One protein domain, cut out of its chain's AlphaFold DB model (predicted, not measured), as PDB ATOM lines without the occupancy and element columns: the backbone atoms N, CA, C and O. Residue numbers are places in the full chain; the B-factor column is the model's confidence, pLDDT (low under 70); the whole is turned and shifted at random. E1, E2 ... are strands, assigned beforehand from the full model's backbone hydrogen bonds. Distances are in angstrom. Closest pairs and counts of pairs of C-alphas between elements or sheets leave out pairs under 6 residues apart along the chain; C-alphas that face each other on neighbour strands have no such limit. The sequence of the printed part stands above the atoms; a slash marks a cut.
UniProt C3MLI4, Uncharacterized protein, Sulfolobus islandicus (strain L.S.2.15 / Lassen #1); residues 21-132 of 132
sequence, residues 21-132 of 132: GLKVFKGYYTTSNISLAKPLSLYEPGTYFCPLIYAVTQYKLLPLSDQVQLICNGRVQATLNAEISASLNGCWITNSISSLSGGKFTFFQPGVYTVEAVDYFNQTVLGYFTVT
ATOM      1  N   GLY A  21     111.747 239.885 132.554       87.25
ATOM      2  CA  GLY A  21     110.653 238.998 132.200       87.25
ATOM      3  C   GLY A  21     109.679 239.670 131.241       87.25
ATOM      4  O   GLY A  21     109.621 240.896 131.170       87.25
ATOM      5  N   LEU A  22     108.884 238.871 130.531       89.94
ATOM      6  CA  LEU A  22     107.853 239.379 129.629       89.94
ATOM      7  C   LEU A  22     106.529 238.618 129.745       89.94
ATOM      8  O   LEU A  22     106.506 237.402 129.946       89.94
ATOM      9  N   LYS A  23     105.418 239.331 129.543       91.75
ATOM     10  CA  LYS A  23     104.077 238.772 129.324       91.75
ATOM     11  C   LYS A  23     103.477 239.349 128.054       91.75
ATOM     12  O   LYS A  23     103.720 240.504 127.716       91.75
ATOM     13  N   VAL A  24     102.639 238.562 127.390       93.94
ATOM     14  CA  VAL A  24     101.880 239.008 126.217       93.94
ATOM     15  C   VAL A  24     100.393 238.931 126.520       93.94
ATOM     16  O   VAL A  24      99.915 237.946 127.080       93.94
ATOM     17  N   PHE A  25      99.652 239.953 126.112       95.12
ATOM     18  CA  PHE A  25      98.208 240.068 126.276       95.12
ATOM     19  C   PHE A  25      97.558 240.307 124.921       95.12
ATOM     20  O   PHE A  25      98.083 241.054 124.094       95.12
ATOM     21  N   LYS A  26      96.387 239.706 124.700       95.25
ATOM     22  CA  LYS A  26      95.559 240.018 123.532       95.25
ATOM     23  C   LYS A  26      94.724 241.265 123.819       95.25
ATOM     24  O   LYS A  26      93.921 241.250 124.751       95.25
ATOM     25  N   GLY A  27      94.880 242.302 123.002       96.12
ATOM     26  CA  GLY A  27      94.235 243.605 123.153       96.12
ATOM     27  C   GLY A  27      95.227 244.737 123.429       96.12
ATOM     28  O   GLY A  27      96.425 244.515 123.617       96.12
ATOM     29  N   TYR A  28      94.701 245.961 123.448       96.81
ATOM     30  CA  TYR A  28      95.451 247.173 123.761       96.81
ATOM     31  C   TYR A  28      95.271 247.539 125.239       96.81
ATOM     32  O   TYR A  28      94.179 247.932 125.657       96.81
ATOM     33  N   TYR A  29      96.340 247.404 126.022       96.75
ATOM     34  CA  TYR A  29      96.370 247.732 127.445       96.75
ATOM     35  C   TYR A  29      97.395 248.828 127.735       96.75
ATOM     36  O   TYR A  29      98.413 248.980 127.068       96.75
ATOM     37  N   THR A  30      97.130 249.607 128.767       95.50
ATOM     38  CA  THR A  30      97.996 250.674 129.264       95.50
ATOM     39  C   THR A  30      98.346 250.390 130.719       95.50
ATOM     40  O   THR A  30      97.762 249.507 131.351       95.50
ATOM     41  N   THR A  31      99.270 251.159 131.286       91.50
ATOM     42  CA  THR A  31      99.696 250.994 132.684       91.50
ATOM     43  C   THR A  31      98.543 251.107 133.688       91.50
ATOM     44  O   THR A  31      98.637 250.553 134.777       91.50
ATOM     45  N   SER A  32      97.435 251.766 133.325       93.38
ATOM     46  CA  SER A  32      96.258 251.918 134.189       93.38
ATOM     47  C   SER A  32      95.325 250.703 134.212       93.38
ATOM     48  O   SER A  32      94.581 250.540 135.177       93.38
ATOM     49  N   ASN A  33      95.338 249.850 133.180       94.75
ATOM     50  CA  ASN A  33      94.382 248.744 133.036       94.75
ATOM     51  C   ASN A  33      95.033 247.370 132.802       94.75
ATOM     52  O   ASN A  33      94.322 246.367 132.748       94.75
ATOM     53  N   ILE A  34      96.365 247.302 132.710       92.56
ATOM     54  CA  ILE A  34      97.111 246.049 132.521       92.56
ATOM     55  C   ILE A  34      96.858 245.037 133.648       92.56
ATOM     56  O   ILE A  34      96.878 243.833 133.419       92.56
ATOM     57  N   SER A  35      96.522 245.511 134.851       91.31
ATOM     58  CA  SER A  35      96.151 244.670 135.995       91.31
ATOM     59  C   SER A  35      94.877 243.845 135.772       91.31
ATOM     60  O   SER A  35      94.701 242.815 136.416       91.31
ATOM     61  N   LEU A  36      93.998 244.274 134.859       91.50
ATOM     62  CA  LEU A  36      92.785 243.551 134.465       91.50
ATOM     63  C   LEU A  36      93.041 242.567 133.314       91.50
ATOM     64  O   LEU A  36      92.171 241.761 132.981       91.50
ATOM     65  N   ALA A  37      94.207 242.650 132.672       92.12
ATOM     66  CA  ALA A  37      94.527 241.862 131.498       92.12
ATOM     67  C   ALA A  37      94.847 240.409 131.877       92.12
ATOM     68  O   ALA A  37      95.560 240.128 132.842       92.12
ATOM     69  N   LYS A  38      94.362 239.461 131.070       91.75
ATOM     70  CA  LYS A  38      94.713 238.044 131.212       91.75
ATOM     71  C   LYS A  38      95.936 237.725 130.339       91.75
ATOM     72  O   LYS A  38      95.815 237.820 129.113       91.75
ATOM     73  N   PRO A  39      97.087 237.345 130.921       91.31
ATOM     74  CA  PRO A  39      98.266 237.000 130.138       91.31
ATOM     75  C   PRO A  39      98.016 235.731 129.317       91.31
ATOM     76  O   PRO A  39      97.354 234.794 129.771       91.31
ATOM     77  N   LEU A  40      98.549 235.709 128.098       91.38
ATOM     78  CA  LEU A  40      98.553 234.536 127.235       91.38
ATOM     79  C   LEU A  40      99.617 233.549 127.721       91.38
ATOM     80  O   LEU A  40     100.752 233.936 127.996       91.38
ATOM     81  N   SER A  41      99.266 232.266 127.784       89.31
ATOM     82  CA  SER A  41     100.242 231.205 128.034       89.31
ATOM     83  C   SER A  41     101.122 231.038 126.801       89.31
ATOM     84  O   SER A  41     100.609 230.797 125.716       89.31
ATOM     85  N   LEU A  42     102.438 231.182 126.933       89.06
ATOM     86  CA  LEU A  42     103.373 231.039 125.803       89.06
ATOM     87  C   LEU A  42     103.886 229.602 125.631       89.06
ATOM     88  O   LEU A  42     104.438 229.254 124.593       89.06
ATOM     89  N   TYR A  43     103.653 228.761 126.632       86.75
ATOM     90  CA  TYR A  43     104.060 227.365 126.689       86.75
ATOM     91  C   TYR A  43     102.882 226.487 127.122       86.75
ATOM     92  O   TYR A  43     101.861 226.978 127.614       86.75
ATOM     93  N   GLU A  44     103.025 225.185 126.915       84.88
ATOM     94  CA  GLU A  44     102.032 224.189 127.300       84.88
ATOM     95  C   GLU A  44     101.898 224.101 128.835       84.88
ATOM     96  O   GLU A  44     102.883 223.954 129.543       84.88
ATOM     97  N   PRO A  45     100.698 224.193 129.418       80.06
ATOM     98  CA  PRO A  45     100.464 223.830 130.805       80.06
ATOM     99  C   PRO A  45     100.879 222.377 131.037       80.06
ATOM    100  O   PRO A  45     100.365 221.460 130.401       80.06
ATOM    101  N   GLY A  46     101.809 222.170 131.959       77.06
ATOM    102  CA  GLY A  46     102.323 220.846 132.254       77.06
ATOM    103  C   GLY A  46     103.438 220.882 133.283       77.06
ATOM    104  O   GLY A  46     103.863 221.945 133.746       77.06
ATOM    105  N   THR A  47     103.908 219.693 133.646       79.62
ATOM    106  CA  THR A  47     105.053 219.529 134.539       79.62
ATOM    107  C   THR A  47     106.332 219.541 133.712       79.62
ATOM    108  O   THR A  47     106.547 218.656 132.887       79.62
ATOM    109  N   TYR A  48     107.197 220.519 133.963       81.62
ATOM    110  CA  TYR A  48     108.503 220.625 133.320       81.62
ATOM    111  C   TYR A  48     109.615 220.271 134.298       81.62
ATOM    112  O   TYR A  48     109.588 220.673 135.462       81.62
ATOM    113  N   PHE A  49     110.621 219.543 133.816       83.06
ATOM    114  CA  PHE A  49     111.839 219.316 134.581       83.06
ATOM    115  C   PHE A  49     112.725 220.562 134.498       83.06
ATOM    116  O   PHE A  49     113.486 220.739 133.547       83.06
ATOM    117  N   CYS A  50     112.588 221.453 135.478       82.00
ATOM    118  CA  CYS A  50     113.388 222.667 135.554       82.00
ATOM    119  C   CYS A  50     114.676 222.421 136.350       82.00
ATOM    120  O   CYS A  50     114.615 221.813 137.424       82.00
ATOM    121  N   PRO A  51     115.842 222.891 135.866       78.62
ATOM    122  CA  PRO A  51     117.078 222.798 136.628       78.62
ATOM    123  C   PRO A  51     116.944 223.553 137.953       78.62
ATOM    124  O   PRO A  51     116.237 224.558 138.049       78.62
ATOM    125  N   LEU A  52     117.643 223.068 138.979       73.69
ATOM    126  CA  LEU A  52     117.669 223.729 140.276       73.69
ATOM    127  C   LEU A  52     118.432 225.054 140.140       73.69
ATOM    128  O   LEU A  52     119.641 225.062 139.909       73.69
ATOM    129  N   ILE A  53     117.725 226.175 140.261       72.06
ATOM    130  CA  ILE A  53     118.314 227.515 140.199       72.06
ATOM    131  C   ILE A  53     118.377 228.069 141.619       72.06
ATOM    132  O   ILE A  53     117.359 228.164 142.304       72.06
ATOM    133  N   TYR A  54     119.577 228.436 142.069       72.31
ATOM    134  CA  TYR A  54     119.744 229.114 143.351       72.31
ATOM    135  C   TYR A  54     119.110 230.503 143.303       72.31
ATOM    136  O   TYR A  54     119.319 231.261 142.351       72.31
ATOM    137  N   ALA A  55     118.345 230.828 144.345       73.81
ATOM    138  CA  ALA A  55     117.740 232.141 144.488       73.81
ATOM    139  C   ALA A  55     118.832 233.208 144.621       73.81
ATOM    140  O   ALA A  55     119.705 233.120 145.490       73.81
ATOM    141  N   VAL A  56     118.766 234.222 143.759       80.19
ATOM    142  CA  VAL A  56     119.669 235.369 143.816       80.19
ATOM    143  C   VAL A  56     119.378 236.157 145.083       80.19
ATOM    144  O   VAL A  56     118.263 236.628 145.294       80.19
ATOM    145  N   THR A  57     120.392 236.295 145.934       83.81
ATOM    146  CA  THR A  57     120.290 237.057 147.188       83.81
ATOM    147  C   THR A  57     120.558 238.542 146.984       83.81
ATOM    148  O   THR A  57     120.038 239.368 147.727       83.81
ATOM    149  N   GLN A  58     121.363 238.896 145.979       85.56
ATOM    150  CA  GLN A  58     121.712 240.278 145.679       85.56
ATOM    151  C   GLN A  58     122.031 240.450 144.191       85.56
ATOM    152  O   GLN A  58     122.697 239.615 143.583       85.56
ATOM    153  N   TYR A  59     121.597 241.579 143.639       87.00
ATOM    154  CA  TYR A  59     121.972 242.048 142.310       87.00
ATOM    155  C   TYR A  59     122.948 243.215 142.453       87.00
ATOM    156  O   TYR A  59     122.732 244.111 143.274       87.00
ATOM    157  N   LYS A  60     124.024 243.223 141.663       89.62
ATOM    158  CA  LYS A  60     124.996 244.322 141.640       89.62
ATOM    159  C   LYS A  60     125.219 244.790 140.208       89.62
ATOM    160  O   LYS A  60     125.834 244.079 139.421       89.62
ATOM    161  N   LEU A  61     124.744 245.995 139.900       89.81
ATOM    162  CA  LEU A  61     125.067 246.699 138.657       89.81
ATOM    163  C   LEU A  61     126.569 246.990 138.607       89.81
ATOM    164  O   LEU A  61     127.138 247.495 139.582       89.81
ATOM    165  N   LEU A  62     127.212 246.665 137.488       91.19
ATOM    166  CA  LEU A  62     128.603 247.032 137.266       91.19
ATOM    167  C   LEU A  62     128.693 248.508 136.847       91.19
ATOM    168  O   LEU A  62     127.883 248.977 136.051       91.19
ATOM    169  N   PRO A  63     129.655 249.269 137.396       90.62
ATOM    170  CA  PRO A  63     129.799 250.680 137.065       90.62
ATOM    171  C   PRO A  63     130.155 250.850 135.586       90.62
ATOM    172  O   PRO A  63     131.028 250.145 135.082       90.62
ATOM    173  N   LEU A  64     129.504 251.815 134.923       90.62
ATOM    174  CA  LEU A  64     129.716 252.141 133.504       90.62
ATOM    175  C   LEU A  64     129.543 250.929 132.564       90.62
ATOM    176  O   LEU A  64     130.282 250.787 131.591       90.62
ATOM    177  N   SER A  65     128.599 250.038 132.873       89.19
ATOM    178  CA  SER A  65     128.341 248.816 132.110       89.19
ATOM    179  C   SER A  65     126.860 248.443 132.147       89.19
ATOM    180  O   SER A  65     126.175 248.722 133.130       89.19
ATOM    181  N   ASP A  66     126.400 247.735 131.116       87.25
ATOM    182  CA  ASP A  66     125.055 247.147 131.038       87.25
ATOM    183  C   ASP A  66     124.997 245.754 131.689       87.25
ATOM    184  O   ASP A  66     124.110 244.949 131.413       87.25
ATOM    185  N   GLN A  67     125.974 245.436 132.540       90.75
ATOM    186  CA  GLN A  67     126.102 244.138 133.190       90.75
ATOM    187  C   GLN A  67     125.693 244.158 134.658       90.75
ATOM    188  O   GLN A  67     125.947 245.104 135.408       90.75
ATOM    189  N   VAL A  68     125.129 243.037 135.095       90.31
ATOM    190  CA  VAL A  68     124.654 242.805 136.456       90.31
ATOM    191  C   VAL A  68     125.249 241.508 136.977       90.31
ATOM    192  O   VAL A  68     125.161 240.458 136.340       90.31
ATOM    193  N   GLN A  69     125.834 241.566 138.168       91.56
ATOM    194  CA  GLN A  69     126.271 240.383 138.894       91.56
ATOM    195  C   GLN A  69     125.130 239.828 139.737       91.56
ATOM    196  O   GLN A  69     124.520 240.546 140.534       91.56
ATOM    197  N   LEU A  70     124.900 238.529 139.586       88.50
ATOM    198  CA  LEU A  70     124.020 237.740 140.431       88.50
ATOM    199  C   LEU A  70     124.838 237.175 141.584       88.50
ATOM    200  O   LEU A  70     125.776 236.403 141.370       88.50
ATOM    201  N   ILE A  71     124.496 237.565 142.806       88.31
ATOM    202  CA  ILE A  71     125.195 237.150 144.017       88.31
ATOM    203  C   ILE A  71     124.268 236.245 144.827       88.31
ATOM    204  O   ILE A  71     123.173 236.648 145.230       88.31
ATOM    205  N   CYS A  72     124.736 235.030 145.103       87.69
ATOM    206  CA  CYS A  72     124.034 234.005 145.869       87.69
ATOM    207  C   CYS A  72     124.880 233.634 147.083       87.69
ATOM    208  O   CYS A  72     126.006 233.155 146.939       87.69
ATOM    209  N   ASN A  73     124.355 233.879 148.286       87.44
ATOM    210  CA  ASN A  73     125.050 233.599 149.547       87.44
ATOM    211  C   ASN A  73     126.469 234.207 149.589       87.44
ATOM    212  O   ASN A  73     127.435 233.551 149.976       87.44
ATOM    213  N   GLY A  74     126.604 235.453 149.123       87.12
ATOM    214  CA  GLY A  74     127.871 236.194 149.110       87.12
ATOM    215  C   GLY A  74     128.859 235.806 148.003       87.12
ATOM    216  O   GLY A  74     129.941 236.384 147.938       87.12
ATOM    217  N   ARG A  75     128.515 234.865 147.113       89.50
ATOM    218  CA  ARG A  75     129.344 234.488 145.959       89.50
ATOM    219  C   ARG A  75     128.711 234.953 144.656       89.50
ATOM    220  O   ARG A  75     127.510 234.796 144.465       89.50
ATOM    221  N   VAL A  76     129.528 235.489 143.752       90.75
ATOM    222  CA  VAL A  76     129.093 235.790 142.382       90.75
ATOM    223  C   VAL A  76     128.827 234.464 141.672       90.75
ATOM    224  O   VAL A  76     129.739 233.656 141.515       90.75
ATOM    225  N   GLN A  77     127.578 234.232 141.276       87.69
ATOM    226  CA  GLN A  77     127.173 233.044 140.527       87.69
ATOM    227  C   GLN A  77     127.249 233.287 139.018       87.69
ATOM    228  O   GLN A  77     127.664 232.403 138.275       87.69
ATOM    229  N   ALA A  78     126.858 234.483 138.571       87.25
ATOM    230  CA  ALA A  78     126.870 234.859 137.164       87.25
ATOM    231  C   ALA A  78     127.035 236.373 136.995       87.25
ATOM    232  O   ALA A  78     126.733 237.150 137.901       87.25
ATOM    233  N   THR A  79     127.501 236.780 135.816       90.12
ATOM    234  CA  THR A  79     127.446 238.164 135.331       90.12
ATOM    235  C   THR A  79     126.695 238.138 134.011       90.12
ATOM    236  O   THR A  79     127.086 237.398 133.111       90.12
ATOM    237  N   LEU A  80     125.600 238.885 133.922       88.50
ATOM    238  CA  LEU A  80     124.697 238.877 132.775       88.50
ATOM    239  C   LEU A  80     124.511 240.293 132.254       88.50
ATOM    240  O   LEU A  80     124.553 241.242 133.034       88.50
ATOM    241  N   ASN A  81     124.261 240.426 130.959       88.31
ATOM    242  CA  ASN A  81     123.780 241.682 130.401       88.31
ATOM    243  C   ASN A  81     122.336 241.915 130.872       88.31
ATOM    244  O   ASN A  81     121.543 240.972 130.938       88.31
ATOM    245  N   ALA A  82     121.990 243.161 131.181       81.12
ATOM    246  CA  ALA A  82     120.649 243.599 131.561       81.12
ATOM    247  C   ALA A  82     119.706 243.664 130.344       81.12
ATOM    248  O   ALA A  82     119.037 244.664 130.106       81.12
ATOM    249  N   GLU A  83     119.660 242.591 129.558       81.50
ATOM    250  CA  GLU A  83     118.881 242.496 128.329       81.50
ATOM    251  C   GLU A  83     118.190 241.133 128.215       81.50
ATOM    252  O   GLU A  83     118.615 240.130 128.792       81.50
ATOM    253  N   ILE A  84     117.111 241.093 127.437       80.06
ATOM    254  CA  ILE A  84     116.458 239.854 127.026       80.06
ATOM    255  C   ILE A  84     116.094 239.945 125.549       80.06
ATOM    256  O   ILE A  84     115.651 240.983 125.064       80.06
ATOM    257  N   SER A  85     116.248 238.830 124.843       81.00
ATOM    258  CA  SER A  85     115.725 238.640 123.494       81.00
ATOM    259  C   SER A  85     114.849 237.395 123.476       81.00
ATOM    260  O   SER A  85     115.265 236.323 123.917       81.00
ATOM    261  N   ALA A  86     113.624 237.533 122.978       79.50
ATOM    262  CA  ALA A  86     112.683 236.433 122.827       79.50
ATOM    263  C   ALA A  86     111.971 236.547 121.478       79.50
ATOM    264  O   ALA A  86     111.610 237.639 121.050       79.50
ATOM    265  N   SER A  87     111.768 235.411 120.813       84.44
ATOM    266  CA  SER A  87     110.976 235.314 119.585       84.44
ATOM    267  C   SER A  87     109.704 234.534 119.881       84.44
ATOM    268  O   SER A  87     109.771 233.393 120.337       84.44
ATOM    269  N   LEU A  88     108.547 235.154 119.649       85.69
ATOM    270  CA  LEU A  88     107.238 234.574 119.938       85.69
ATOM    271  C   LEU A  88     106.396 234.550 118.670       85.69
ATOM    272  O   LEU A  88     106.111 235.593 118.091       85.69
ATOM    273  N   ASN A  89     105.949 233.358 118.291       88.94
ATOM    274  CA  ASN A  89     105.130 233.161 117.092       88.94
ATOM    275  C   ASN A  89     103.661 232.859 117.435       88.94
ATOM    276  O   ASN A  89     102.793 232.867 116.564       88.94
ATOM    277  N   GLY A  90     103.361 232.570 118.701       91.00
ATOM    278  CA  GLY A  90     102.028 232.172 119.125       91.00
ATOM    279  C   GLY A  90     101.912 231.964 120.625       91.00
ATOM    280  O   GLY A  90     102.805 232.312 121.399       91.00
ATOM    281  N   CYS A  91     100.785 231.389 121.020       91.25
ATOM    282  CA  CYS A  91     100.446 231.084 122.397       91.25
ATOM    283  C   CYS A  91      99.734 229.732 122.502       91.25
ATOM    284  O   CYS A  91      99.207 229.182 121.536       91.25
ATOM    285  N   TRP A  92      99.711 229.186 123.705       89.19
ATOM    286  CA  TRP A  92      98.965 227.995 124.046       89.19
ATOM    287  C   TRP A  92      97.582 228.373 124.576       89.19
ATOM    288  O   TRP A  92      97.442 229.260 125.421       89.19
ATOM    289  N   ILE A  93      96.553 227.697 124.074       85.50
ATOM    290  CA  ILE A  93      95.166 227.904 124.496       85.50
ATOM    291  C   ILE A  93      94.662 226.605 125.115       85.50
ATOM    292  O   ILE A  93      94.740 225.545 124.491       85.50
ATOM    293  N   THR A  94      94.149 226.697 126.343       76.94
ATOM    294  CA  THR A  94      93.512 225.574 127.039       76.94
ATOM    295  C   THR A  94      92.020 225.569 126.701       76.94
ATOM    296  O   THR A  94      91.356 226.600 126.790       76.94
ATOM    297  N   ASN A  95      91.486 224.408 126.315       67.31
ATOM    298  CA  ASN A  95      90.040 224.218 126.137       67.31
ATOM    299  C   ASN A  95      89.367 223.661 127.406       67.31
ATOM    300  O   ASN A  95      88.148 223.523 127.449       67.31
ATOM    301  N   SER A  96      90.158 223.331 128.431       59.44
ATOM    302  CA  SER A  96      89.712 222.751 129.697       59.44
ATOM    303  C   SER A  96      90.158 223.603 130.886       59.44
ATOM    304  O   SER A  96      91.184 224.291 130.830       59.44
ATOM    305  N   ILE A  97      89.384 223.516 131.970       59.75
ATOM    306  CA  ILE A  97      89.702 224.052 133.302       59.75
ATOM    307  C   ILE A  97      90.803 223.199 133.972       59.75
ATOM    308  O   ILE A  97      91.495 223.677 134.867       59.75
ATOM    309  N   SER A  98      91.007 221.951 133.525       56.44
ATOM    310  CA  SER A  98      92.107 221.096 133.978       56.44
ATOM    311  C   SER A  98      93.378 221.345 133.159       56.44
ATOM    312  O   SER A  98      93.411 221.208 131.938       56.44
ATOM    313  N   SER A  99      94.463 221.681 133.853       56.66
ATOM    314  CA  SER A  99      95.793 221.981 133.304       56.66
ATOM    315  C   SER A  99      96.573 220.758 132.798       56.66
ATOM    316  O   SER A  99      97.739 220.898 132.449       56.66
ATOM    317  N   LEU A 100      95.967 219.563 132.775       56.91
ATOM    318  CA  LEU A 100      96.676 218.290 132.582       56.91
ATOM    319  C   LEU A 100      96.377 217.572 131.259       56.91
ATOM    320  O   LEU A 100      96.941 216.507 131.019       56.91
ATOM    321  N   SER A 101      95.492 218.086 130.400       58.28
ATOM    322  CA  SER A 101      95.332 217.570 129.027       58.28
ATOM    323  C   SER A 101      94.351 218.414 128.210       58.28
ATOM    324  O   SER A 101      93.262 218.738 128.680       58.28
ATOM    325  N   GLY A 102      94.706 218.719 126.956       67.75
ATOM    326  CA  GLY A 102      93.728 219.133 125.939       67.75
ATOM    327  C   GLY A 102      93.773 220.589 125.462       67.75
ATOM    328  O   GLY A 102      92.725 221.147 125.139       67.75
ATOM    329  N   GLY A 103      94.945 221.218 125.391       77.81
ATOM    330  CA  GLY A 103      95.094 222.485 124.668       77.81
ATOM    331  C   GLY A 103      95.966 222.367 123.428       77.81
ATOM    332  O   GLY A 103      96.475 221.298 123.092       77.81
ATOM    333  N   LYS A 104      96.065 223.473 122.694       87.50
ATOM    334  CA  LYS A 104      96.708 223.523 121.380       87.50
ATOM    335  C   LYS A 104      97.549 224.786 121.255       87.50
ATOM    336  O   LYS A 104      97.091 225.882 121.594       87.50
ATOM    337  N   PHE A 105      98.754 224.639 120.705       89.81
ATOM    338  CA  PHE A 105      99.547 225.784 120.281       89.81
ATOM    339  C   PHE A 105      98.886 226.461 119.076       89.81
ATOM    340  O   PHE A 105      98.562 225.819 118.073       89.81
ATOM    341  N   THR A 106      98.670 227.762 119.196       91.44
ATOM    342  CA  THR A 106      97.955 228.584 118.228       91.44
ATOM    343  C   THR A 106      98.821 229.785 117.877       91.44
ATOM    344  O   THR A 106      99.273 230.511 118.761       91.44
ATOM    345  N   PHE A 107      99.047 230.014 116.582       94.44
ATOM    346  CA  PHE A 107      99.691 231.243 116.118       94.44
ATOM    347  C   PHE A 107      98.875 232.461 116.544       94.44
ATOM    348  O   PHE A 107      97.641 232.387 116.629       94.44
ATOM    349  N   PHE A 108      99.554 233.581 116.792       94.56
ATOM    350  CA  PHE A 108      98.847 234.823 117.071       94.56
ATOM    351  C   PHE A 108      97.874 235.121 115.927       94.56
ATOM    352  O   PHE A 108      98.220 235.045 114.753       94.56
ATOM    353  N   GLN A 109      96.621 235.360 116.295       94.56
ATOM    354  CA  GLN A 109      95.565 235.662 115.340       94.56
ATOM    355  C   GLN A 109      95.620 237.155 115.006       94.56
ATOM    356  O   GLN A 109      96.116 237.920 115.837       94.56
ATOM    357  N   PRO A 110      95.075 237.591 113.861       96.62
ATOM    358  CA  PRO A 110      95.026 239.006 113.532       96.62
ATOM    359  C   PRO A 110      94.438 239.847 114.673       96.62
ATOM    360  O   PRO A 110      93.421 239.486 115.279       96.62
ATOM    361  N   GLY A 111      95.105 240.952 115.002       96.12
ATOM    362  CA  GLY A 111      94.726 241.817 116.117       96.12
ATOM    363  C   GLY A 111      95.890 242.553 116.776       96.12
ATOM    364  O   GLY A 111      97.052 242.408 116.400       96.12
ATOM    365  N   VAL A 112      95.548 243.362 117.779       97.00
ATOM    366  CA  VAL A 112      96.499 244.137 118.586       97.00
ATOM    367  C   VAL A 112      96.884 243.348 119.829       97.00
ATOM    368  O   VAL A 112      96.028 242.743 120.481       97.00
ATOM    369  N   TYR A 113      98.162 243.394 120.179       96.69
ATOM    370  CA  TYR A 113      98.722 242.755 121.355       96.69
ATOM    371  C   TYR A 113      99.548 243.753 122.160       96.69
ATOM    372  O   TYR A 113     100.203 244.639 121.608       96.69
ATOM    373  N   THR A 114      99.524 243.574 123.476       97.00
ATOM    374  CA  THR A 114     100.351 244.328 124.421       97.00
ATOM    375  C   THR A 114     101.402 243.395 125.007       97.00
ATOM    376  O   THR A 114     101.081 242.275 125.403       97.00
ATOM    377  N   VAL A 115     102.647 243.852 125.070       94.62
ATOM    378  CA  VAL A 115     103.765 243.177 125.731       94.62
ATOM    379  C   VAL A 115     104.102 243.966 126.986       94.62
ATOM    380  O   VAL A 115     104.388 245.152 126.903       94.62
ATOM    381  N   GLU A 116     104.070 243.316 128.140       93.81
ATOM    382  CA  GLU A 116     104.574 243.872 129.395       93.81
ATOM    383  C   GLU A 116     105.958 243.288 129.648       93.81
ATOM    384  O   GLU A 116     106.085 242.071 129.775       93.81
ATOM    385  N   ALA A 117     106.978 244.138 129.721       91.25
ATOM    386  CA  ALA A 117     108.314 243.765 130.159       91.25
ATOM    387  C   ALA A 117     108.536 244.280 131.583       91.25
ATOM    388  O   ALA A 117     108.262 245.447 131.862       91.25
ATOM    389  N   VAL A 118     109.023 243.414 132.470       89.94
ATOM    390  CA  VAL A 118     109.313 243.746 133.870       89.94
ATOM    391  C   VAL A 118     110.766 243.414 134.154       89.94
ATOM    392  O   VAL A 118     111.206 242.314 133.828       89.94
ATOM    393  N   ASP A 119     111.508 244.337 134.751       87.25
ATOM    394  CA  ASP A 119     112.887 244.089 135.166       87.25
ATOM    395  C   ASP A 119     112.987 243.619 136.628       87.25
ATOM    396  O   ASP A 119     112.036 243.653 137.414       87.25
ATOM    397  N   TYR A 120     114.180 243.178 137.011       81.50
ATOM    398  CA  TYR A 120     114.512 242.740 138.365       81.50
ATOM    399  C   TYR A 120     114.461 243.857 139.429       81.50
ATOM    400  O   TYR A 120     114.527 243.557 140.623       81.50
ATOM    401  N   PHE A 121     114.305 245.123 139.028       83.31
ATOM    402  CA  PHE A 121     113.993 246.256 139.903       83.31
ATOM    403  C   PHE A 121     112.488 246.529 140.018       83.31
ATOM    404  O   PHE A 121     112.092 247.497 140.671       83.31
ATOM    405  N   ASN A 122     111.647 245.674 139.428       85.50
ATOM    406  CA  ASN A 122     110.198 245.828 139.364       85.50
ATOM    407  C   ASN A 122     109.750 247.077 138.573       85.50
ATOM    408  O   ASN A 122     108.663 247.612 138.802       85.50
ATOM    409  N   GLN A 123     110.577 247.553 137.640       87.94
ATOM    410  CA  GLN A 123     110.196 248.552 136.646       87.94
ATOM    411  C   GLN A 123     109.464 247.860 135.503       87.94
ATOM    412  O   GLN A 123     109.805 246.743 135.121       87.94
ATOM    413  N   THR A 124     108.436 248.513 134.971       90.88
ATOM    414  CA  THR A 124     107.575 247.939 133.933       90.88
ATOM    415  C   THR A 124     107.522 248.852 132.719       90.88
ATOM    416  O   THR A 124     107.310 250.057 132.854       90.88
ATOM    417  N   VAL A 125     107.664 248.267 131.532       93.31
ATOM    418  CA  VAL A 125     107.511 248.942 130.239       93.31
ATOM    419  C   VAL A 125     106.495 248.182 129.395       93.31
ATOM    420  O   VAL A 125     106.451 246.951 129.417       93.31
ATOM    421  N   LEU A 126     105.671 248.919 128.647       95.62
ATOM    422  CA  LEU A 126     104.699 248.349 127.722       95.62
ATOM    423  C   LEU A 126     105.143 248.560 126.273       95.62
ATOM    424  O   LEU A 126     105.493 249.670 125.875       95.62
ATOM    425  N   GLY A 127     105.099 247.487 125.492       95.19
ATOM    426  CA  GLY A 127     105.255 247.486 124.044       95.19
ATOM    427  C   GLY A 127     103.977 247.014 123.358       95.19
ATOM    428  O   GLY A 127     103.137 246.351 123.966       95.19
ATOM    429  N   TYR A 128     103.835 247.330 122.076       96.00
ATOM    430  CA  TYR A 128     102.652 246.983 121.293       96.00
ATOM    431  C   TYR A 128     103.062 246.379 119.959       96.00
ATOM    432  O   TYR A 128     103.994 246.866 119.322       96.00
ATOM    433  N   PHE A 129     102.345 245.349 119.520       95.06
ATOM    434  CA  PHE A 129     102.488 244.817 118.169       95.06
ATOM    435  C   PHE A 129     101.131 244.438 117.583       95.06
ATOM    436  O   PHE A 129     100.160 244.187 118.302       95.06
ATOM    437  N   THR A 130     101.068 244.408 116.257       96.81
ATOM    438  CA  THR A 130      99.876 244.019 115.503       96.81
ATOM    439  C   THR A 130     100.184 242.816 114.637       96.81
ATOM    440  O   THR A 130     101.226 242.773 113.987       96.81
ATOM    441  N   VAL A 131      99.258 241.869 114.600       96.06
ATOM    442  CA  VAL A 131      99.286 240.736 113.676       96.06
ATOM    443  C   VAL A 131      98.246 240.989 112.592       96.06
ATOM    444  O   VAL A 131      97.118 241.372 112.914       96.06
ATOM    445  N   THR A 132      98.644 240.818 111.333       92.69
ATOM    446  CA  THR A 132      97.821 241.041 110.132       92.69
ATOM    447  C   THR A 132      97.512 239.736 109.432       92.69
ATOM    448  O   THR A 132      98.467 238.940 109.288       92.69
TER     449      THR A 132
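This is residues 21 to 132 of the 132 residues of an uncharacterized protein of Sulfolobus islandicus (strain L.S.2.15 / Lassen #1) (UniProt C3MLI4). This is a loose, open frame of three small, separate strand units: the meander sheet E2 E3 E4 at one end of the longest axis, and the sheet E1 E7 E8 and the hairpin E5 and E6 toward the other. The long stretch 27 to 57 arches from E1 across to E2 over a hollow, and its residues 48 to 53 stand free; residues 82 to 89 make a second bridge, from E4 to E5. The printed part has 112 residues, no named helix and eight named strands, E1 to E8 in order along the chain; the sheets, in the orders E1 - E7 - E8, E2 - E3 - E4 and E5 - E6, are antiparallel. The class is all strand, with under half of the residues, 50 of 112, in named elements. The whole is loose, with a radius of gyration of the C-alphas of 17.4 A and spans of 46 by 32 by 24 A.

E1, residues 21 to 26, begins at C-alpha 21 at (110.653, 238.998, 132.200) and is 17.4 A long. E2 is residues 58 to 61, 10.1 A, E3 residues 67 to 72, 16.4 A, and E4 residues 75 to 81, 18.0 A. C-alpha 58 lies at (121.712, 240.278, 145.679). E5 is residues 90 to 94, 13.4 A, and E6 residues 103 to 107, 13.1 A. E7, residues 111 to 119, is 26.4 A long. E8, residues 124 to 131, is 23.0 A long and ends at C-alpha 131 at (99.286, 240.736, 113.676).

In the sheet E1 E7 E8, E7 is the inner strand. E1 and E7 are antiparallel at 160 degrees, with N 23 and O 116 within hydrogen-bond range at 2.8 A. The hairpin E7 and E8 stands at 155 degrees, with N 115 and O 127 at 2.8 A. This sheet is strongly twisted, but only just, with C-alphas up to 4.3 A off its best plane. E2, E3 and E4 form a meander, each strand the antiparallel neighbour of the one before: N 60 and O 69 are 2.9 A apart, and N 70 and O 78 2.8 A. In the hairpin E5 and E6, at 156 degrees, N 91 and O 106 are 2.9 A apart. Strands of different sheets are apart, for instance E4 and E5.

The two farthest C-alphas, of Leu 64 and Ser 96, are 49.8 A apart. The printed part has no cut and ends at residue 132, the chain's last. The link E1 to E2, 31 residues, is long. The mean pLDDT of the printed part is 86.6, and residues 95 to 102 are under 70.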